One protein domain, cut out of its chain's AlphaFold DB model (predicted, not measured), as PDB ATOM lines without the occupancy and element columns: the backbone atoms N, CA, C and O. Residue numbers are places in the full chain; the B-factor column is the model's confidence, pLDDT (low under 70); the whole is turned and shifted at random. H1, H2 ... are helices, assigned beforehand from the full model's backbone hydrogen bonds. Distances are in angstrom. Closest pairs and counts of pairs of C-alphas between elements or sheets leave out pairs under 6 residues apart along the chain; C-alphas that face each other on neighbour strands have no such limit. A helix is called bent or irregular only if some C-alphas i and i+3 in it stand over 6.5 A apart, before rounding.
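What this domain is: This is residues 22 to 171 of the 210 residues of an uncharacterized protein of Propionispora vibrioides (UniProt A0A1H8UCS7). The larger of two parts is built on a long helical hairpin of H5 and H6; H7 packs on H6 near the hairpin's open end, H8 runs back alongside H6, and H4 makes a corner with H5 at that open end. H1, H2 and H3 form a small separate head, joined to this part through H4 alone. The printed part has 150 residues with eight named helices, H1 to H8 in order, and no named strand: the class is all helix. It is loose, with a radius of gyration of the C-alphas of 19.7 A, and spans 57 by 39 by 25 A.

How they stand to each other: H1, residues 22 to 28, is close to but not clearly touching H2, residues 31 to 39, with Val 26 and Thr 32 the closest C-alphas at 6.4 A. H2 touches residues 45 to 50 of H3, residues 43 to 54, opposite ways at a steep tilt of 45 degrees; the closest C-alphas are those of Ala 39 and Phe 46, 4.7 A apart. H3 is apart from H4, residues 60 to 75. H4 is close to but not clearly touching H5, residues 77 to 103, about perpendicular at 89 degrees, with the closest C-alphas, Cys 73 and Val 80, 6.3 A apart. H5 and H6, residues 107 to 138, form a helical hairpin: they touch at a shallow tilt of 1 degree, opposite ways, closest at the C-alphas of Ser 101 and Ser 113, 5.9 A. H6 is the hub, touching three helices. Its residues 128 to 136 touch H7, residues 142 to 154, at a steep tilt of 47 degrees, closest at the C-alphas of Ala 132 and Phe 148, 5.1 A. Residues 142 to 144 of H7 touch residues 65 to 72 of H4, closest at the C-alphas of Ile 69 and Gly 143, 6.5 A. H8, residues 157 to 169, only just touches H6, with 3 pairs of C-alphas within 8 A, the closest Arg 115 and Leu 167 at 6.4 A. Every O i to N i+4 pair is within hydrogen-bond range in H1, H2, H3, H4, H7 and H8; in H5 19 of 23 are, in H6 26 of 28.

Where its parts are: H1 begins at C-alpha 22, (-20.265, -2.423, 33.138). H4 is 22.4 A long, H5 40.9 A and H6 46.7 A. H6 is irregular, with C-alphas 134 and 137 7.7 A apart, and has a kink of 33 degrees near residue 132. H8 ends at C-alpha 169, (-26.669, -35.839, 73.779).

The domain as a whole: The C-alphas farthest apart, Asp 28 and His 169, are 60.1 A apart. The printed part has no cut, and its seven links are tight. Residues 56 to 64, of which 60 to 64 belong to H4, stand free. The mean pLDDT of the printed part is 92.3; residues 98 to 104 are under 70.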
ATOM      1  N   ALA A  22     -19.713  -1.072  33.179       95.94
ATOM      2  CA  ALA A  22     -20.265  -2.423  33.138       95.94
ATOM      3  C   ALA A  22     -21.566  -2.519  32.333       95.94
ATOM      4  O   ALA A  22     -21.744  -3.498  31.612       95.94
ATOM      5  N   ASP A  23     -22.457  -1.535  32.453       95.69
ATOM      6  CA  ASP A  23     -23.742  -1.558  31.749       95.69
ATOM      7  C   ASP A  23     -23.548  -1.335  30.240       95.69
ATOM      8  O   ASP A  23     -24.102  -2.101  29.451       95.69
ATOM      9  N   ASP A  24     -22.663  -0.406  29.853       96.81
ATOM     10  CA  ASP A  24     -22.262  -0.192  28.454       96.81
ATOM     11  C   ASP A  24     -21.667  -1.474  27.850       96.81
ATOM     12  O   ASP A  24     -22.085  -1.914  26.786       96.81
ATOM     13  N   LEU A  25     -20.755  -2.153  28.564       95.50
ATOM     14  CA  LEU A  25     -20.172  -3.422  28.107       95.50
ATOM     15  C   LEU A  25     -21.213  -4.531  27.930       95.50
ATOM     16  O   LEU A  25     -21.112  -5.333  27.001       95.50
ATOM     17  N   VAL A  26     -22.180  -4.624  28.846       97.19
ATOM     18  CA  VAL A  26     -23.250  -5.624  28.758       97.19
ATOM     19  C   VAL A  26     -24.123  -5.371  27.538       97.19
ATOM     20  O   VAL A  26     -24.479  -6.339  26.868       97.19
ATOM     21  N   GLN A  27     -24.443  -4.107  27.261       96.62
ATOM     22  CA  GLN A  27     -25.243  -3.708  26.111       96.62
ATOM     23  C   GLN A  27     -24.473  -3.899  24.797       96.62
ATOM     24  O   GLN A  27     -24.940  -4.618  23.919       96.62
ATOM     25  N   ASP A  28     -23.279  -3.317  24.676       97.50
ATOM     26  CA  ASP A  28     -22.499  -3.288  23.431       97.50
ATOM     27  C   ASP A  28     -22.107  -4.688  22.941       97.50
ATOM     28  O   ASP A  28     -22.025  -4.933  21.736       97.50
ATOM     29  N   LEU A  29     -21.857  -5.617  23.870       96.62
ATOM     30  CA  LEU A  29     -21.455  -6.994  23.564       96.62
ATOM     31  C   LEU A  29     -22.596  -8.010  23.734       96.62
ATOM     32  O   LEU A  29     -22.354  -9.215  23.644       96.62
ATOM     33  N   GLU A  30     -23.816  -7.546  24.017       95.88
ATOM     34  CA  GLU A  30     -25.001  -8.372  24.289       95.88
ATOM     35  C   GLU A  30     -24.742  -9.532  25.271       95.88
ATOM     36  O   GLU A  30     -25.200 -10.674  25.112       95.88
ATOM     37  N   LEU A  31     -23.994  -9.235  26.342       96.94
ATOM     38  CA  LEU A  31     -23.499 -10.243  27.288       96.94
ATOM     39  C   LEU A  31     -24.620 -10.918  28.079       96.94
ATOM     40  O   LEU A  31     -24.430 -12.019  28.595       96.94
ATOM     41  N   THR A  32     -25.800 -10.302  28.151       96.50
ATOM     42  CA  THR A  32     -26.977 -10.888  28.803       96.50
ATOM     43  C   THR A  32     -27.303 -12.269  28.232       96.50
ATOM     44  O   THR A  32     -27.537 -13.207  28.999       96.50
ATOM     45  N   THR A  33     -27.237 -12.433  26.907       96.00
ATOM     46  CA  THR A  33     -27.504 -13.715  26.230       96.00
ATOM     47  C   THR A  33     -26.474 -14.779  26.615       96.00
ATOM     48  O   THR A  33     -26.818 -15.938  26.872       96.00
ATOM     49  N   LEU A  34     -25.200 -14.383  26.708       96.62
ATOM     50  CA  LEU A  34     -24.116 -15.260  27.141       96.62
ATOM     51  C   LEU A  34     -24.322 -15.710  28.593       96.62
ATOM     52  O   LEU A  34     -24.273 -16.907  28.873       96.62
ATOM     53  N   PHE A  35     -24.616 -14.778  29.506       97.06
ATOM     54  CA  PHE A  35     -24.858 -15.095  30.915       97.06
ATOM     55  C   PHE A  35     -26.049 -16.039  31.097       97.06
ATOM     56  O   PHE A  35     -25.943 -17.011  31.842       97.06
ATOM     57  N   GLN A  36     -27.158 -15.804  30.389       97.25
ATOM     58  CA  GLN A  36     -28.336 -16.679  30.431       97.25
ATOM     59  C   GLN A  36     -28.006 -18.097  29.952       97.25
ATOM     60  O   GLN A  36     -28.418 -19.079  30.574       97.25
ATOM     61  N   THR A  37     -27.218 -18.203  28.882       96.94
ATOM     62  CA  THR A  37     -26.805 -19.488  28.311       96.94
ATOM     63  C   THR A  37     -25.870 -20.243  29.256       96.94
ATOM     64  O   THR A  37     -26.070 -21.434  29.491       96.94
ATOM     65  N   MET A  38     -24.883 -19.560  29.846       94.38
ATOM     66  CA  MET A  38     -23.975 -20.141  30.846       94.38
ATOM     67  C   MET A  38     -24.716 -20.604  32.103       94.38
ATOM     68  O   MET A  38     -24.374 -21.635  32.678       94.38
ATOM     69  N   ALA A  39     -25.725 -19.843  32.525       96.12
ATOM     70  CA  ALA A  39     -26.516 -20.129  33.711       96.12
ATOM     71  C   ALA A  39     -27.475 -21.308  33.528       96.12
ATOM     72  O   ALA A  39     -27.768 -22.012  34.488       96.12
ATOM     73  N   SER A  40     -27.997 -21.513  32.314       95.19
ATOM     74  CA  SER A  40     -29.002 -22.545  32.025       95.19
ATOM     75  C   SER A  40     -30.201 -22.506  32.996       95.19
ATOM     76  O   SER A  40     -30.704 -23.532  33.447       95.19
ATOM     77  N   GLY A  41     -30.646 -21.295  33.353       94.44
ATOM     78  CA  GLY A  41     -31.747 -21.062  34.297       94.44
ATOM     79  C   GLY A  41     -31.354 -21.018  35.780       94.44
ATOM     80  O   GLY A  41     -32.204 -20.723  36.618       94.44
ATOM     81  N   ASP A  42     -30.087 -21.258  36.126       95.81
ATOM     82  CA  ASP A  42     -29.589 -21.140  37.497       95.81
ATOM     83  C   ASP A  42     -29.173 -19.693  37.819       95.81
ATOM     84  O   ASP A  42     -28.157 -19.187  37.333       95.81
ATOM     85  N   GLN A  43     -29.948 -19.022  38.677       94.56
ATOM     86  CA  GLN A  43     -29.697 -17.629  39.056       94.56
ATOM     87  C   GLN A  43     -28.327 -17.423  39.720       94.56
ATOM     88  O   GLN A  43     -27.682 -16.400  39.498       94.56
ATOM     89  N   PHE A  44     -27.858 -18.384  40.518       94.12
ATOM     90  CA  PHE A  44     -26.560 -18.262  41.174       94.12
ATOM     91  C   PHE A  44     -25.427 -18.314  40.144       94.12
ATOM     92  O   PHE A  44     -24.514 -17.488  40.191       94.12
ATOM     93  N   LEU A  45     -25.505 -19.232  39.174       95.88
ATOM     94  CA  LEU A  45     -24.527 -19.297  38.083       95.88
ATOM     95  C   LEU A  45     -24.588 -18.064  37.176       95.88
ATOM     96  O   LEU A  45     -23.537 -17.600  36.736       95.88
ATOM     97  N   PHE A  46     -25.778 -17.498  36.946       97.06
ATOM     98  CA  PHE A  46     -25.934 -16.230  36.228       97.06
ATOM     99  C   PHE A  46     -25.157 -15.100  36.910       97.06
ATOM    100  O   PHE A  46     -24.347 -14.422  36.271       97.06
ATOM    101  N   ASP A  47     -25.348 -14.929  38.221       96.00
ATOM    102  CA  ASP A  47     -24.696 -13.868  38.991       96.00
ATOM    103  C   ASP A  47     -23.170 -14.056  39.041       96.00
ATOM    104  O   ASP A  47     -22.414 -13.089  38.903       96.00
ATOM    105  N   VAL A  48     -22.701 -15.304  39.173       95.50
ATOM    106  CA  VAL A  48     -21.270 -15.649  39.115       95.50
ATOM    107  C   VAL A  48     -20.683 -15.355  37.733       95.50
ATOM    108  O   VAL A  48     -19.624 -14.729  37.650       95.50
ATOM    109  N   ALA A  49     -21.350 -15.758  36.647       95.94
ATOM    110  CA  ALA A  49     -20.894 -15.513  35.278       95.94
ATOM    111  C   ALA A  49     -20.801 -14.009  34.990       95.94
ATOM    112  O   ALA A  49     -19.744 -13.518  34.589       95.94
ATOM    113  N   ARG A  50     -21.861 -13.257  35.310       96.12
ATOM    114  CA  ARG A  50     -21.891 -11.801  35.157       96.12
ATOM    115  C   ARG A  50     -20.768 -11.131  35.940       96.12
ATOM    116  O   ARG A  50     -20.037 -10.307  35.394       96.12
ATOM    117  N   LYS A  51     -20.602 -11.484  37.219       96.25
ATOM    118  CA  LYS A  51     -19.585 -10.854  38.067       96.25
ATOM    119  C   LYS A  51     -18.166 -11.209  37.631       96.25
ATOM    120  O   LYS A  51     -17.300 -10.343  37.646       96.25
ATOM    121  N   SER A  52     -17.921 -12.465  37.271       93.88
ATOM    122  CA  SER A  52     -16.581 -12.930  36.898       93.88
ATOM    123  C   SER A  52     -16.103 -12.343  35.575       93.88
ATOM    124  O   SER A  52     -14.922 -12.020  35.472       93.88
ATOM    125  N   LEU A  53     -17.007 -12.162  34.604       94.06
ATOM    126  CA  LEU A  53     -16.670 -11.572  33.311       94.06
ATOM    127  C   LEU A  53     -16.450 -10.056  33.417       94.06
ATOM    128  O   LEU A  53     -15.455  -9.546  32.913       94.06
ATOM    129  N   LEU A  54     -17.349  -9.340  34.101       95.38
ATOM    130  CA  LEU A  54     -17.284  -7.875  34.193       95.38
ATOM    131  C   LEU A  54     -16.193  -7.383  35.150       95.38
ATOM    132  O   LEU A  54     -15.635  -6.314  34.943       95.38
ATOM    133  N   CYS A  55     -15.860  -8.152  36.187       93.94
ATOM    134  CA  CYS A  55     -14.751  -7.858  37.097       93.94
ATOM    135  C   CYS A  55     -13.533  -8.733  36.770       93.94
ATOM    136  O   CYS A  55     -13.004  -9.423  37.649       93.94
ATOM    137  N   GLY A  56     -13.142  -8.747  35.495       89.69
ATOM    138  CA  GLY A  56     -11.971  -9.472  35.011       89.69
ATOM    139  C   GLY A  56     -10.674  -9.073  35.725       89.69
ATOM    140  O   GLY A  56     -10.623  -8.139  36.522       89.69
ATOM    141  N   THR A  57      -9.607  -9.812  35.443       92.12
ATOM    142  CA  THR A  57      -8.268  -9.560  35.987       92.12
ATOM    143  C   THR A  57      -7.254  -9.592  34.854       92.12
ATOM    144  O   THR A  57      -7.416 -10.364  33.911       92.12
ATOM    145  N   ASP A  58      -6.244  -8.739  34.948       94.62
ATOM    146  CA  ASP A  58      -5.074  -8.658  34.072       94.62
ATOM    147  C   ASP A  58      -3.866  -9.439  34.621       94.62
ATOM    148  O   ASP A  58      -2.863  -9.602  33.928       94.62
ATOM    149  N   ASP A  59      -3.975  -9.970  35.842       96.38
ATOM    150  CA  ASP A  59      -2.947 -10.792  36.466       96.38
ATOM    151  C   ASP A  59      -2.845 -12.170  35.793       96.38
ATOM    152  O   ASP A  59      -3.741 -13.019  35.895       96.38
ATOM    153  N   ILE A  60      -1.711 -12.399  35.130       97.38
ATOM    154  CA  ILE A  60      -1.422 -13.620  34.372       97.38
ATOM    155  C   ILE A  60      -1.476 -14.853  35.280       97.38
ATOM    156  O   ILE A  60      -2.036 -15.877  34.884       97.38
ATOM    157  N   ASP A  61      -0.964 -14.761  36.509       97.06
ATOM    158  CA  ASP A  61      -0.914 -15.904  37.423       97.06
ATOM    159  C   ASP A  61      -2.312 -16.342  37.868       97.06
ATOM    160  O   ASP A  61      -2.581 -17.547  37.984       97.06
ATOM    161  N   THR A  62      -3.224 -15.390  38.081       96.75
ATOM    162  CA  THR A  62      -4.641 -15.668  38.345       96.75
ATOM    163  C   THR A  62      -5.340 -16.251  37.118       96.75
ATOM    164  O   THR A  62      -6.137 -17.185  37.254       96.75
ATOM    165  N   ILE A  63      -5.052 -15.743  35.916       96.81
ATOM    166  CA  ILE A  63      -5.634 -16.270  34.673       96.81
ATOM    167  C   ILE A  63      -5.221 -17.734  34.473       96.81
ATOM    168  O   ILE A  63      -6.089 -18.591  34.291       96.81
ATOM    169  N   LEU A  64      -3.924 -18.043  34.573       98.00
ATOM    170  CA  LEU A  64      -3.403 -19.405  34.425       98.00
ATOM    171  C   LEU A  64      -3.967 -20.354  35.491       98.00
ATOM    172  O   LEU A  64      -4.326 -21.491  35.180       98.00
ATOM    173  N   TYR A  65      -4.122 -19.880  36.731       98.00
ATOM    174  CA  TYR A  65      -4.756 -20.646  37.805       98.00
ATOM    175  C   TYR A  65      -6.199 -21.039  37.470       98.00
ATOM    176  O   TYR A  65      -6.569 -22.212  37.557       98.00
ATOM    177  N   ARG A  66      -7.012 -20.073  37.023       97.19
ATOM    178  CA  ARG A  66      -8.403 -20.323  36.616       97.19
ATOM    179  C   ARG A  66      -8.491 -21.255  35.415       97.19
ATOM    180  O   ARG A  66      -9.370 -22.111  35.380       97.19
ATOM    181  N   GLN A  67      -7.587 -21.116  34.447       97.38
ATOM    182  CA  GLN A  67      -7.533 -21.998  33.280       97.38
ATOM    183  C   GLN A  67      -7.190 -23.441  33.667       97.38
ATOM    184  O   GLN A  67      -7.817 -24.364  33.149       97.38
ATOM    185  N   ALA A  68      -6.262 -23.652  34.606       98.31
ATOM    186  CA  ALA A  68      -5.955 -24.986  35.122       98.31
ATOM    187  C   ALA A  68      -7.182 -25.631  35.793       98.31
ATOM    188  O   ALA A  68      -7.485 -26.797  35.546       98.31
ATOM    189  N   ILE A  69      -7.931 -24.857  36.580       98.06
ATOM    190  CA  ILE A  69      -9.167 -25.317  37.232       98.06
ATOM    191  C   ILE A  69     -10.262 -25.610  36.204       98.06
ATOM    192  O   ILE A  69     -10.936 -26.634  36.293       98.06
ATOM    193  N   LEU A  70     -10.424 -24.751  35.194       97.50
ATOM    194  CA  LEU A  70     -11.371 -24.983  34.106       97.50
ATOM    195  C   LEU A  70     -11.030 -26.262  33.331       97.50
ATOM    196  O   LEU A  70     -11.932 -27.039  33.031       97.50
ATOM    197  N   LYS A  71      -9.747 -26.511  33.043       98.44
ATOM    198  CA  LYS A  71      -9.291 -27.743  32.387       98.44
ATOM    199  C   LYS A  71      -9.708 -28.981  33.184       98.44
ATOM    200  O   LYS A  71     -10.272 -29.910  32.615       98.44
ATOM    201  N   ASP A  72      -9.512 -28.962  34.499       98.00
ATOM    202  CA  ASP A  72      -9.970 -30.028  35.394       98.00
ATOM    203  C   ASP A  72     -11.495 -30.207  35.369       98.00
ATOM    204  O   ASP A  72     -11.983 -31.336  35.289       98.00
ATOM    205  N   CYS A  73     -12.258 -29.108  35.390       97.81
ATOM    206  CA  CYS A  73     -13.717 -29.145  35.275       97.81
ATOM    207  C   CYS A  73     -14.183 -29.765  33.952       97.81
ATOM    208  O   CYS A  73     -15.154 -30.521  33.940       97.81
ATOM    209  N   LEU A  74     -13.506 -29.448  32.847       97.88
ATOM    210  CA  LEU A  74     -13.808 -29.986  31.520       97.88
ATOM    211  C   LEU A  74     -13.432 -31.466  31.395       97.88
ATOM    212  O   LEU A  74     -14.141 -32.208  30.720       97.88
ATOM    213  N   ASN A  75     -12.368 -31.902  32.072       98.25
ATOM    214  CA  ASN A  75     -11.961 -33.305  32.124       98.25
ATOM    215  C   ASN A  75     -12.868 -34.148  33.038       98.25
ATOM    216  O   ASN A  75     -13.085 -35.327  32.771       98.25
ATOM    217  N   ASN A  76     -13.434 -33.549  34.093       97.94
ATOM    218  CA  ASN A  76     -14.241 -34.239  35.105       97.94
ATOM    219  C   ASN A  76     -15.655 -33.635  35.294       97.94
ATOM    220  O   ASN A  76     -16.089 -33.404  36.431       97.94
ATOM    221  N   PRO A  77     -16.436 -33.398  34.221       97.50
ATOM    222  CA  PRO A  77     -17.657 -32.595  34.294       97.50
ATOM    223  C   PRO A  77     -18.745 -33.247  35.152       97.50
ATOM    224  O   PRO A  77     -19.494 -32.557  35.842       97.50
ATOM    225  N   ALA A  78     -18.831 -34.580  35.145       97.75
ATOM    226  CA  ALA A  78     -19.802 -35.318  35.947       97.75
ATOM    227  C   ALA A  78     -19.557 -35.139  37.454       97.75
ATOM    228  O   ALA A  78     -20.503 -34.908  38.207       97.75
ATOM    229  N   VAL A  79     -18.292 -35.188  37.890       97.69
ATOM    230  CA  VAL A  79     -17.916 -35.036  39.304       97.69
ATOM    231  C   VAL A  79     -18.198 -33.611  39.772       97.69
ATOM    232  O   VAL A  79     -18.857 -33.426  40.794       97.69
ATOM    233  N   VAL A  80     -17.791 -32.602  38.994       96.94
ATOM    234  CA  VAL A  80     -18.015 -31.188  39.339       96.94
ATOM    235  C   VAL A  80     -19.507 -30.856  39.414       96.94
ATOM    236  O   VAL A  80     -19.953 -30.237  40.381       96.94
ATOM    237  N   ARG A  81     -20.316 -31.332  38.455       96.38
ATOM    238  CA  ARG A  81     -21.780 -31.168  38.502       96.38
ATOM    239  C   ARG A  81     -22.394 -31.855  39.719       96.38
ATOM    240  O   ARG A  81     -23.279 -31.284  40.347       96.38
ATOM    241  N   LYS A  82     -21.913 -33.046  40.086       97.75
ATOM    242  CA  LYS A  82     -22.381 -33.762  41.281       97.75
ATOM    243  C   LYS A  82     -22.023 -33.016  42.569       97.75
ATOM    244  O   LYS A  82     -22.860 -32.934  43.461       97.75
ATOM    245  N   MET A  83     -20.828 -32.425  42.661       96.25
ATOM    246  CA  MET A  83     -20.453 -31.561  43.789       96.25
ATOM    247  C   MET A  83     -21.379 -30.349  43.897       96.25
ATOM    248  O   MET A  83     -21.880 -30.063  44.984       96.25
ATOM    249  N   TYR A  84     -21.638 -29.669  42.774       95.56
ATOM    250  CA  TYR A  84     -22.562 -28.537  42.727       95.56
ATOM    251  C   TYR A  84     -23.963 -28.941  43.199       95.56
ATOM    252  O   TYR A  84     -24.510 -28.304  44.096       95.56
ATOM    253  N   LEU A  85     -24.484 -30.057  42.679       95.94
ATOM    254  CA  LEU A  85     -25.798 -30.587  43.036       95.94
ATOM    255  C   LEU A  85     -25.919 -30.902  44.534       95.94
ATOM    256  O   LEU A  85     -26.907 -30.532  45.156       95.94
ATOM    257  N   ILE A  86     -24.909 -31.529  45.149       96.31
ATOM    258  CA  ILE A  86     -24.937 -31.820  46.595       96.31
ATOM    259  C   ILE A  86     -25.081 -30.530  47.413       96.31
ATOM    260  O   ILE A  86     -25.823 -30.499  48.399       96.31
ATOM    261  N   VAL A  87     -24.374 -29.465  47.021       93.50
ATOM    262  CA  VAL A  87     -24.422 -28.176  47.722       93.50
ATOM    263  C   VAL A  87     -25.770 -27.487  47.510       93.50
ATOM    264  O   VAL A  87     -26.353 -26.996  48.479       93.50
ATOM    265  N   THR A  88     -26.289 -27.456  46.283       92.81
ATOM    266  CA  THR A  88     -27.574 -26.806  45.996       92.81
ATOM    267  C   THR A  88     -28.741 -27.551  46.639       92.81
ATOM    268  O   THR A  88     -29.560 -26.914  47.302       92.81
ATOM    269  N   GLU A  89     -28.763 -28.885  46.583       92.56
ATOM    270  CA  GLU A  89     -29.751 -29.711  47.290       92.56
ATOM    271  C   GLU A  89     -29.722 -29.457  48.801       92.56
ATOM    272  O   GLU A  89     -30.773 -29.289  49.419       92.56
ATOM    273  N   ALA A  90     -28.532 -29.356  49.406       92.25
ATOM    274  CA  ALA A  90     -28.403 -29.039  50.828       92.25
ATOM    275  C   ALA A  90     -29.050 -27.686  51.173       92.25
ATOM    276  O   ALA A  90     -29.733 -27.551  52.193       92.25
ATOM    277  N   MET A  91     -28.846 -26.677  50.323       90.69
ATOM    278  CA  MET A  91     -29.396 -25.335  50.513       90.69
ATOM    279  C   MET A  91     -30.914 -25.298  50.311       90.69
ATOM    280  O   MET A  91     -31.621 -24.643  51.084       90.69
ATOM    281  N   GLU A  92     -31.436 -26.036  49.332       89.81
ATOM    282  CA  GLU A  92     -32.876 -26.176  49.116       89.81
ATOM    283  C   GLU A  92     -33.570 -26.933  50.249       89.81
ATOM    284  O   GLU A  92     -34.601 -26.485  50.756       89.81
ATOM    285  N   GLU A  93     -33.017 -28.067  50.681       87.88
ATOM    286  CA  GLU A  93     -33.557 -28.854  51.790       87.88
ATOM    287  C   GLU A  93     -33.538 -28.058  53.090       87.88
ATOM    288  O   GLU A  93     -34.516 -28.080  53.841       87.88
ATOM    289  N   LYS A  94     -32.463 -27.296  53.332       85.69
ATOM    290  CA  LYS A  94     -32.391 -26.360  54.452       85.69
ATOM    291  C   LYS A  94     -33.532 -25.356  54.366       85.69
ATOM    292  O   LYS A  94     -34.246 -25.178  55.347       85.69
ATOM    293  N   LYS A  95     -33.731 -24.717  53.208       84.25
ATOM    294  CA  LYS A  95     -34.820 -23.752  53.014       84.25
ATOM    295  C   LYS A  95     -36.171 -24.399  53.318       84.25
ATOM    296  O   LYS A  95     -36.921 -23.836  54.101       84.25
ATOM    297  N   LYS A  96     -36.443 -25.597  52.793       82.38
ATOM    298  CA  LYS A  96     -37.693 -26.337  53.032       82.38
ATOM    299  C   LYS A  96     -37.897 -26.668  54.516       82.38
ATOM    300  O   LYS A  96     -38.946 -26.346  55.061       82.38
ATOM    301  N   LYS A  97     -36.907 -27.263  55.192       75.50
ATOM    302  CA  LYS A  97     -37.027 -27.712  56.595       75.50
ATOM    303  C   LYS A  97     -37.039 -26.561  57.604       75.50
ATOM    304  O   LYS A  97     -37.839 -26.558  58.537       75.50
ATOM    305  N   LEU A  98     -36.180 -25.557  57.415       69.44
ATOM    306  CA  LEU A  98     -36.079 -24.437  58.353       69.44
ATOM    307  C   LEU A  98     -37.227 -23.434  58.198       69.44
ATOM    308  O   LEU A  98     -37.538 -22.749  59.167       69.44
ATOM    309  N   TYR A  99     -37.911 -23.375  57.050       64.56
ATOM    310  CA  TYR A  99     -39.109 -22.539  56.902       64.56
ATOM    311  C   TYR A  99     -40.211 -22.927  57.904       64.56
ATOM    312  O   TYR A  99     -40.860 -22.062  58.485       64.56
ATOM    313  N   PHE A 100     -40.357 -24.224  58.199       59.91
ATOM    314  CA  PHE A 100     -41.295 -24.716  59.216       59.91
ATOM    315  C   PHE A 100     -40.787 -24.542  60.658       59.91
ATOM    316  O   PHE A 100     -41.569 -24.594  61.603       59.91
ATOM    317  N   SER A 101     -39.494 -24.275  60.848       58.00
ATOM    318  CA  SER A 101     -38.900 -24.052  62.174       58.00
ATOM    319  C   SER A 101     -39.220 -22.669  62.764       58.00
ATOM    320  O   SER A 101     -39.062 -22.449  63.962       58.00
ATOM    321  N   ILE A 102     -39.724 -21.736  61.948       55.06
ATOM    322  CA  ILE A 102     -40.072 -20.361  62.354       55.06
ATOM    323  C   ILE A 102     -41.281 -20.341  63.316       55.06
ATOM    324  O   ILE A 102     -41.455 -19.389  64.079       55.06
ATOM    325  N   PHE A 103     -42.080 -21.415  63.346       56.62
ATOM    326  CA  PHE A 103     -43.246 -21.561  64.225       56.62
ATOM    327  C   PHE A 103     -42.894 -21.987  65.668       56.62
ATOM    328  O   PHE A 103     -43.764 -21.985  66.535       56.62
ATOM    329  N   GLY A 104     -41.627 -22.312  65.958       59.16
ATOM    330  CA  GLY A 104     -41.168 -22.830  67.254       59.16
ATOM    331  C   GLY A 104     -40.270 -21.869  68.035       59.16
ATOM    332  O   GLY A 104     -39.140 -22.226  68.360       59.16
ATOM    333  N   ARG A 105     -40.739 -20.655  68.362       71.62
ATOM    334  CA  ARG A 105     -39.974 -19.653  69.145       71.62
ATOM    335  C   ARG A 105     -39.894 -19.981  70.649       71.62
ATOM    336  O   ARG A 105     -40.175 -19.136  71.490       71.62
ATOM    337  N   TYR A 106     -39.526 -21.209  70.995       81.44
ATOM    338  CA  TYR A 106     -39.247 -21.630  72.369       81.44
ATOM    339  C   TYR A 106     -37.993 -22.520  72.406       81.44
ATOM    340  O   TYR A 106     -37.651 -23.124  71.385       81.44
ATOM    341  N   PRO A 107     -37.291 -22.630  73.550       81.56
ATOM    342  CA  PRO A 107     -35.951 -23.227  73.606       81.56
ATOM    343  C   PRO A 107     -35.836 -24.639  73.015       81.56
ATOM    344  O   PRO A 107     -34.909 -24.917  72.255       81.56
ATOM    345  N   ALA A 108     -36.790 -25.526  73.310       81.56
ATOM    346  CA  ALA A 108     -36.776 -26.888  72.780       81.56
ATOM    347  C   ALA A 108     -37.048 -26.941  71.264       81.56
ATOM    348  O   ALA A 108     -36.413 -27.734  70.568       81.56
ATOM    349  N   GLY A 109     -37.910 -26.063  70.738       83.00
ATOM    350  CA  GLY A 109     -38.133 -25.917  69.296       83.00
ATOM    351  C   GLY A 109     -36.877 -25.435  68.566       83.00
ATOM    352  O   GLY A 109     -36.462 -26.050  67.588       83.00
ATOM    353  N   ILE A 110     -36.204 -24.410  69.101       83.81
ATOM    354  CA  ILE A 110     -34.939 -23.892  68.549       83.81
ATOM    355  C   ILE A 110     -33.873 -24.993  68.506       83.81
ATOM    356  O   ILE A 110     -33.212 -25.178  67.483       83.81
ATOM    357  N   LEU A 111     -33.718 -25.747  69.598       86.94
ATOM    358  CA  LEU A 111     -32.747 -26.836  69.671       86.94
ATOM    359  C   LEU A 111     -33.054 -27.950  68.667       86.94
ATOM    360  O   LEU A 111     -32.142 -28.447  68.006       86.94
ATOM    361  N   TYR A 112     -34.321 -28.346  68.557       85.56
ATOM    362  CA  TYR A 112     -34.759 -29.350  67.593       85.56
ATOM    363  C   TYR A 112     -34.379 -28.937  66.165       85.56
ATOM    364  O   TYR A 112     -33.652 -29.662  65.486       85.56
ATOM    365  N   SER A 113     -34.765 -27.727  65.760       84.44
ATOM    366  CA  SER A 113     -34.484 -27.182  64.430       84.44
ATOM    367  C   SER A 113     -32.990 -27.039  64.143       84.44
ATOM    368  O   SER A 113     -32.530 -27.370  63.049       84.44
ATOM    369  N   ALA A 114     -32.204 -26.587  65.124       87.75
ATOM    370  CA  ALA A 114     -30.752 -26.491  64.991       87.75
ATOM    371  C   ALA A 114     -30.110 -27.873  64.792       87.75
ATOM    372  O   ALA A 114     -29.240 -28.040  63.936       87.75
ATOM    373  N   ARG A 115     -30.566 -28.887  65.540       90.00
ATOM    374  CA  ARG A 115     -30.084 -30.266  65.400       90.00
ATOM    375  C   ARG A 115     -30.455 -30.868  64.050       90.00
ATOM    376  O   ARG A 115     -29.595 -31.490  63.433       90.00
ATOM    377  N   GLU A 116     -31.682 -30.669  63.575       88.00
ATOM    378  CA  GLU A 116     -32.095 -31.126  62.242       88.00
ATOM    379  C   GLU A 116     -31.259 -30.483  61.132       88.00
ATOM    380  O   GLU A 116     -30.806 -31.177  60.221       88.00
ATOM    381  N   ALA A 117     -31.010 -29.172  61.220       89.12
ATOM    382  CA  ALA A 117     -30.167 -28.463  60.262       89.12
ATOM    383  C   ALA A 117     -28.733 -29.017  60.254       89.12
ATOM    384  O   ALA A 117     -28.170 -29.260  59.188       89.12
ATOM    385  N   LEU A 118     -28.151 -29.269  61.431       92.12
ATOM    386  CA  LEU A 118     -26.821 -29.873  61.540       92.12
ATOM    387  C   LEU A 118     -26.783 -31.286  60.950       92.12
ATOM    388  O   LEU A 118     -25.876 -31.595  60.184       92.12
ATOM    389  N   GLN A 119     -27.771 -32.132  61.252       92.19
ATOM    390  CA  GLN A 119     -27.856 -33.486  60.692       92.19
ATOM    391  C   GLN A 119     -27.945 -33.468  59.164       92.19
ATOM    392  O   GLN A 119     -27.258 -34.246  58.500       92.19
ATOM    393  N   LEU A 120     -28.749 -32.556  58.612       92.12
ATOM    394  CA  LEU A 120     -28.866 -32.341  57.174       92.12
ATOM    395  C   LEU A 120     -27.509 -32.002  56.549       92.12
ATOM    396  O   LEU A 120     -27.069 -32.671  55.615       92.12
ATOM    397  N   PHE A 121     -26.824 -30.987  57.080       92.94
ATOM    398  CA  PHE A 121     -25.541 -30.561  56.531       92.94
ATOM    399  C   PHE A 121     -24.460 -31.625  56.680       92.94
ATOM    400  O   PHE A 121     -23.705 -31.830  55.737       92.94
ATOM    401  N   LEU A 122     -24.398 -32.344  57.803       94.12
ATOM    402  CA  LEU A 122     -23.421 -33.419  57.986       94.12
ATOM    403  C   LEU A 122     -23.593 -34.531  56.952       94.12
ATOM    404  O   LEU A 122     -22.598 -35.017  56.420       94.12
ATOM    405  N   ALA A 123     -24.832 -34.903  56.621       94.00
ATOM    406  CA  ALA A 123     -25.086 -35.892  55.577       94.00
ATOM    407  C   ALA A 123     -24.549 -35.423  54.211       94.00
ATOM    408  O   ALA A 123     -23.875 -36.182  53.516       94.00
ATOM    409  N   ARG A 124     -24.785 -34.155  53.857       95.56
ATOM    410  CA  ARG A 124     -24.341 -33.556  52.586       95.56
ATOM    411  C   ARG A 124     -22.822 -33.348  52.536       95.56
ATOM    412  O   ARG A 124     -22.186 -33.663  51.535       95.56
ATOM    413  N   LEU A 125     -22.211 -32.925  53.642       95.56
ATOM    414  CA  LEU A 125     -20.755 -32.826  53.786       95.56
ATOM    415  C   LEU A 125     -20.075 -34.195  53.678       95.56
ATOM    416  O   LEU A 125     -19.031 -34.307  53.042       95.56
ATOM    417  N   LYS A 126     -20.685 -35.251  54.228       95.88
ATOM    418  CA  LYS A 126     -20.181 -36.620  54.076       95.88
ATOM    419  C   LYS A 126     -20.190 -37.070  52.612       95.88
ATOM    420  O   LYS A 126     -19.219 -37.672  52.169       95.88
ATOM    421  N   GLN A 127     -21.233 -36.735  51.849       96.75
ATOM    422  CA  GLN A 127     -21.278 -37.003  50.404       96.75
ATOM    423  C   GLN A 127     -20.171 -36.252  49.645       96.75
ATOM    424  O   GLN A 127     -19.522 -36.835  48.778       96.75
ATOM    425  N   LEU A 128     -19.906 -34.985  49.988       95.75
ATOM    426  CA  LEU A 128     -18.795 -34.221  49.397       95.75
ATOM    427  C   LEU A 128     -17.431 -34.835  49.724       95.75
ATOM    428  O   LEU A 128     -16.595 -34.964  48.832       95.75
ATOM    429  N   LYS A 129     -17.215 -35.254  50.977       95.94
ATOM    430  CA  LYS A 129     -15.999 -35.973  51.365       95.94
ATOM    431  C   LYS A 129     -15.830 -37.263  50.565       95.94
ATOM    432  O   LYS A 129     -14.739 -37.512  50.072       95.94
ATOM    433  N   GLN A 130     -16.890 -38.051  50.395       96.56
ATOM    434  CA  GLN A 130     -16.827 -39.290  49.614       96.56
ATOM    435  C   GLN A 130     -16.391 -39.035  48.167       96.56
ATOM    436  O   GLN A 130     -15.558 -39.772  47.652       96.56
ATOM    437  N   LEU A 131     -16.874 -37.957  47.536       96.44
ATOM    438  CA  LEU A 131     -16.388 -37.567  46.208       96.44
ATOM    439  C   LEU A 131     -14.908 -37.192  46.211       96.44
ATOM    440  O   LEU A 131     -14.190 -37.565  45.288       96.44
ATOM    441  N   ALA A 132     -14.444 -36.477  47.238       95.62
ATOM    442  CA  ALA A 132     -13.026 -36.173  47.387       95.62
ATOM    443  C   ALA A 132     -12.201 -37.458  47.550       95.62
ATOM    444  O   ALA A 132     -11.165 -37.620  46.912       95.62
ATOM    445  N   ASP A 133     -12.655 -38.399  48.376       96.31
ATOM    446  CA  ASP A 133     -11.990 -39.682  48.605       96.31
ATOM    447  C   ASP A 133     -11.898 -40.521  47.324       96.31
ATOM    448  O   ASP A 133     -10.822 -41.030  47.015       96.31
ATOM    449  N   GLU A 134     -12.972 -40.573  46.538       97.31
ATOM    450  CA  GLU A 134     -13.062 -41.385  45.322       97.31
ATOM    451  C   GLU A 134     -12.356 -40.756  44.109       97.31
ATOM    452  O   GLU A 134     -11.667 -41.456  43.372       97.31
ATOM    453  N   TYR A 135     -12.492 -39.440  43.897       96.88
ATOM    454  CA  TYR A 135     -12.124 -38.801  42.626       96.88
ATOM    455  C   TYR A 135     -10.939 -37.838  42.697       96.88
ATOM    456  O   TYR A 135     -10.512 -37.370  41.644       96.88
ATOM    457  N   ALA A 136     -10.364 -37.530  43.868       95.12
ATOM    458  CA  ALA A 136      -9.291 -36.525  43.943       95.12
ATOM    459  C   ALA A 136      -8.071 -36.843  43.063       95.12
ATOM    460  O   ALA A 136      -7.401 -35.923  42.605       95.12
ATOM    461  N   GLY A 137      -7.797 -38.127  42.797       96.44
ATOM    462  CA  GLY A 137      -6.713 -38.547  41.904       96.44
ATOM    463  C   GLY A 137      -6.909 -38.146  40.436       96.44
ATOM    464  O   GLY A 137      -5.938 -38.129  39.689       96.44
ATOM    465  N   ASN A 138      -8.130 -37.783  40.034       96.94
ATOM    466  CA  ASN A 138      -8.467 -37.418  38.655       96.94
ATOM    467  C   ASN A 138      -8.293 -35.917  38.366       96.94
ATOM    468  O   ASN A 138      -8.576 -35.473  37.252       96.94
ATOM    469  N   PHE A 139      -7.888 -35.131  39.365       97.81
ATOM    470  CA  PHE A 139      -7.749 -33.679  39.274       97.81
ATOM    471  C   PHE A 139      -6.283 -33.269  39.430       97.81
ATOM    472  O   PHE A 139      -5.581 -33.684  40.360       97.81
ATOM    473  N   GLU A 140      -5.805 -32.435  38.512       97.12
ATOM    474  CA  GLU A 140      -4.398 -32.041  38.437       97.12
ATOM    475  C   GLU A 140      -4.144 -30.622  38.941       97.12
ATOM    476  O   GLU A 140      -3.041 -30.325  39.405       97.12
ATOM    477  N   SER A 141      -5.150 -29.750  38.866       97.88
ATOM    478  CA  SER A 141      -5.020 -28.352  39.248       97.88
ATOM    479  C   SER A 141      -4.735 -28.199  40.738       97.88
ATOM    480  O   SER A 141      -5.258 -28.912  41.599       97.88
ATOM    481  N   GLU A 142      -3.911 -27.200  41.043       97.00
ATOM    482  CA  GLU A 142      -3.595 -26.794  42.409       97.00
ATOM    483  C   GLU A 142      -4.876 -26.556  43.232       97.00
ATOM    484  O   GLU A 142      -5.004 -27.090  44.333       97.00
ATOM    485  N   GLY A 143      -5.864 -25.847  42.670       96.62
ATOM    486  CA  GLY A 143      -7.105 -25.510  43.370       96.62
ATOM    487  C   GLY A 143      -7.945 -26.719  43.778       96.62
ATOM    488  O   GLY A 143      -8.363 -26.812  44.932       96.62
ATOM    489  N   PHE A 144      -8.159 -27.687  42.877       97.62
ATOM    490  CA  PHE A 144      -8.905 -28.897  43.238       97.62
ATOM    491  C   PHE A 144      -8.135 -29.789  44.212       97.62
ATOM    492  O   PHE A 144      -8.742 -30.342  45.130       97.62
ATOM    493  N   ARG A 145      -6.805 -29.884  44.086       96.69
ATOM    494  CA  ARG A 145      -5.971 -30.613  45.058       96.69
ATOM    495  C   ARG A 145      -6.097 -30.022  46.459       96.69
ATOM    496  O   ARG A 145      -6.318 -30.771  47.410       96.69
ATOM    497  N   VAL A 146      -6.018 -28.696  46.582       96.12
ATOM    498  CA  VAL A 146      -6.203 -27.986  47.858       96.12
ATOM    499  C   VAL A 146      -7.615 -28.198  48.402       96.12
ATOM    500  O   VAL A 146      -7.770 -28.540  49.575       96.12
ATOM    501  N   LEU A 147      -8.647 -28.060  47.564       96.44
ATOM    502  CA  LEU A 147     -10.037 -28.274  47.968       96.44
ATOM    503  C   LEU A 147     -10.270 -29.693  48.502       96.44
ATOM    504  O   LEU A 147     -10.840 -29.857  49.581       96.44
ATOM    505  N   PHE A 148      -9.833 -30.725  47.779       96.88
ATOM    506  CA  PHE A 148     -10.030 -32.107  48.213       96.88
ATOM    507  C   PHE A 148      -9.211 -32.453  49.454       96.88
ATOM    508  O   PHE A 148      -9.732 -33.126  50.343       96.88
ATOM    509  N   ALA A 149      -7.975 -31.961  49.564       95.31
ATOM    510  CA  ALA A 149      -7.182 -32.114  50.780       95.31
ATOM    511  C   ALA A 149      -7.890 -31.480  51.989       95.31
ATOM    512  O   ALA A 149      -8.039 -32.133  53.022       95.31
ATOM    513  N   MET A 150      -8.418 -30.261  51.832       95.31
ATOM    514  CA  MET A 150      -9.185 -29.573  52.872       95.31
ATOM    515  C   MET A 150     -10.438 -30.357  53.271       95.31
ATOM    516  O   MET A 150     -10.682 -30.542  54.458       95.31
ATOM    517  N   LEU A 151     -11.218 -30.858  52.306       95.19
ATOM    518  CA  LEU A 151     -12.404 -31.671  52.598       95.19
ATOM    519  C   LEU A 151     -12.048 -32.947  53.367       95.19
ATOM    520  O   LEU A 151     -12.780 -33.334  54.272       95.19
ATOM    521  N   ARG A 152     -10.928 -33.598  53.039       94.00
ATOM    522  CA  ARG A 152     -10.476 -34.803  53.747       94.00
ATOM    523  C   ARG A 152     -10.021 -34.512  55.171       94.00
ATOM    524  O   ARG A 152     -10.345 -35.293  56.060       94.00
ATOM    525  N   GLN A 153      -9.285 -33.420  55.363       93.81
ATOM    526  CA  GLN A 153      -8.727 -33.027  56.653       93.81
ATOM    527  C   GLN A 153      -9.806 -32.509  57.613       93.81
ATOM    528  O   GLN A 153      -9.860 -32.930  58.762       93.81
ATOM    529  N   GLU A 154     -10.676 -31.617  57.142       93.62
ATOM    530  CA  GLU A 154     -11.682 -30.945  57.976       93.62
ATOM    531  C   GLU A 154     -12.903 -31.829  58.268       93.62
ATOM    532  O   GLU A 154     -13.643 -31.580  59.217       93.62
ATOM    533  N   LEU A 155     -13.141 -32.858  57.446       94.69
ATOM    534  CA  LEU A 155     -14.285 -33.765  57.572       94.69
ATOM    535  C   LEU A 155     -13.837 -35.197  57.894       94.69
ATOM    536  O   LEU A 155     -14.417 -36.159  57.396       94.69
ATOM    537  N   ALA A 156     -12.787 -35.355  58.695       93.38
ATOM    538  CA  ALA A 156     -12.309 -36.667  59.109       93.38
ATOM    539  C   ALA A 156     -13.390 -37.479  59.867       93.38
ATOM    540  O   ALA A 156     -14.378 -36.945  60.384       93.38
ATOM    541  N   ASP A 157     -13.246 -38.805  59.882       93.44
ATOM    542  CA  ASP A 157     -14.278 -39.699  60.429       93.44
ATOM    543  C   ASP A 157     -14.476 -39.516  61.943       93.44
ATOM    544  O   ASP A 157     -15.594 -39.647  62.448       93.44
ATOM    545  N   ASP A 158     -13.414 -39.146  62.658       94.38
ATOM    546  CA  ASP A 158     -13.433 -38.779  64.074       94.38
ATOM    547  C   ASP A 158     -14.249 -37.501  64.328       94.38
ATOM    548  O   ASP A 158     -15.056 -37.467  65.260       94.38
ATOM    549  N   TYR A 159     -14.134 -36.491  63.460       94.50
ATOM    550  CA  TYR A 159     -14.981 -35.301  63.501       94.50
ATOM    551  C   TYR A 159     -16.461 -35.665  63.320       94.50
ATOM    552  O   TYR A 159     -17.309 -35.246  64.114       94.50
ATOM    553  N   PHE A 160     -16.795 -36.497  62.327       94.44
ATOM    554  CA  PHE A 160     -18.178 -36.946  62.143       94.44
ATOM    555  C   PHE A 160     -18.706 -37.724  63.353       94.44
ATOM    556  O   PHE A 160     -19.857 -37.509  63.746       94.44
ATOM    557  N   ALA A 161     -17.894 -38.601  63.947       94.56
ATOM    558  CA  ALA A 161     -18.266 -39.354  65.142       94.56
ATOM    559  C   ALA A 161     -18.526 -38.424  66.339       94.56
ATOM    560  O   ALA A 161     -19.571 -38.530  66.987       94.56
ATOM    561  N   LEU A 162     -17.634 -37.456  66.568       94.88
ATOM    562  CA  LEU A 162     -17.749 -36.470  67.642       94.88
ATOM    563  C   LEU A 162     -19.038 -35.645  67.521       94.88
ATOM    564  O   LEU A 162     -19.802 -35.511  68.481       94.88
ATOM    565  N   VAL A 163     -19.328 -35.113  66.331       94.25
ATOM    566  CA  VAL A 163     -20.539 -34.305  66.128       94.25
ATOM    567  C   VAL A 163     -21.806 -35.157  66.265       94.25
ATOM    568  O   VAL A 163     -22.792 -34.697  66.847       94.25
ATOM    569  N   GLN A 164     -21.800 -36.409  65.794       93.00
ATOM    570  CA  GLN A 164     -22.927 -37.328  65.992       93.00
ATOM    571  C   GLN A 164     -23.179 -37.624  67.476       93.00
ATOM    572  O   GLN A 164     -24.339 -37.632  67.904       93.00
ATOM    573  N   GLU A 165     -22.127 -37.804  68.278       91.56
ATOM    574  CA  GLU A 165     -22.242 -37.972  69.729       91.56
ATOM    575  C   GLU A 165     -22.882 -36.739  70.384       91.56
ATOM    576  O   GLU A 165     -23.847 -36.860  71.147       91.56
ATOM    577  N   HIS A 166     -22.423 -35.533  70.033       90.75
ATOM    578  CA  HIS A 166     -23.023 -34.293  70.524       90.75
ATOM    579  C   HIS A 166     -24.498 -34.160  70.123       90.75
ATOM    580  O   HIS A 166     -25.344 -33.844  70.964       90.75
ATOM    581  N   LEU A 167     -24.842 -34.463  68.869       91.88
ATOM    582  CA  LEU A 167     -26.223 -34.431  68.388       91.88
ATOM    583  C   LEU A 167     -27.125 -35.450  69.092       91.88
ATOM    584  O   LEU A 167     -28.327 -35.190  69.214       91.88
ATOM    585  N   ARG A 168     -26.572 -36.582  69.550       88.81
ATOM    586  CA  ARG A 168     -27.264 -37.569  70.392       88.81
ATOM    587  C   ARG A 168     -27.514 -37.016  71.793       88.81
ATOM    588  O   ARG A 168     -28.644 -37.099  72.264       88.81
ATOM    589  N   HIS A 169     -26.513 -36.420  72.439       86.62
ATOM    590  CA  HIS A 169     -26.669 -35.839  73.779       86.62
ATOM    591  C   HIS A 169     -27.675 -34.683  73.806       86.62
ATOM    592  O   HIS A 169     -28.521 -34.621  74.697       86.62
ATOM    593  N   LEU A 170     -27.662 -33.830  72.782       89.19
ATOM    594  CA  LEU A 170     -28.593 -32.708  72.646       89.19
ATOM    595  C   LEU A 170     -30.045 -33.136  72.340       89.19
ATOM    596  O   LEU A 170     -30.920 -32.287  72.194       89.19
ATOM    597  N   GLN A 171     -30.335 -34.438  72.234       85.69
ATOM    598  CA  GLN A 171     -31.717 -34.936  72.219       85.69
ATOM    599  C   GLN A 171     -32.374 -34.869  73.593       85.69
ATOM    600  O   GLN A 171     -33.598 -34.888  73.650       85.69
TER     601      GLN A 171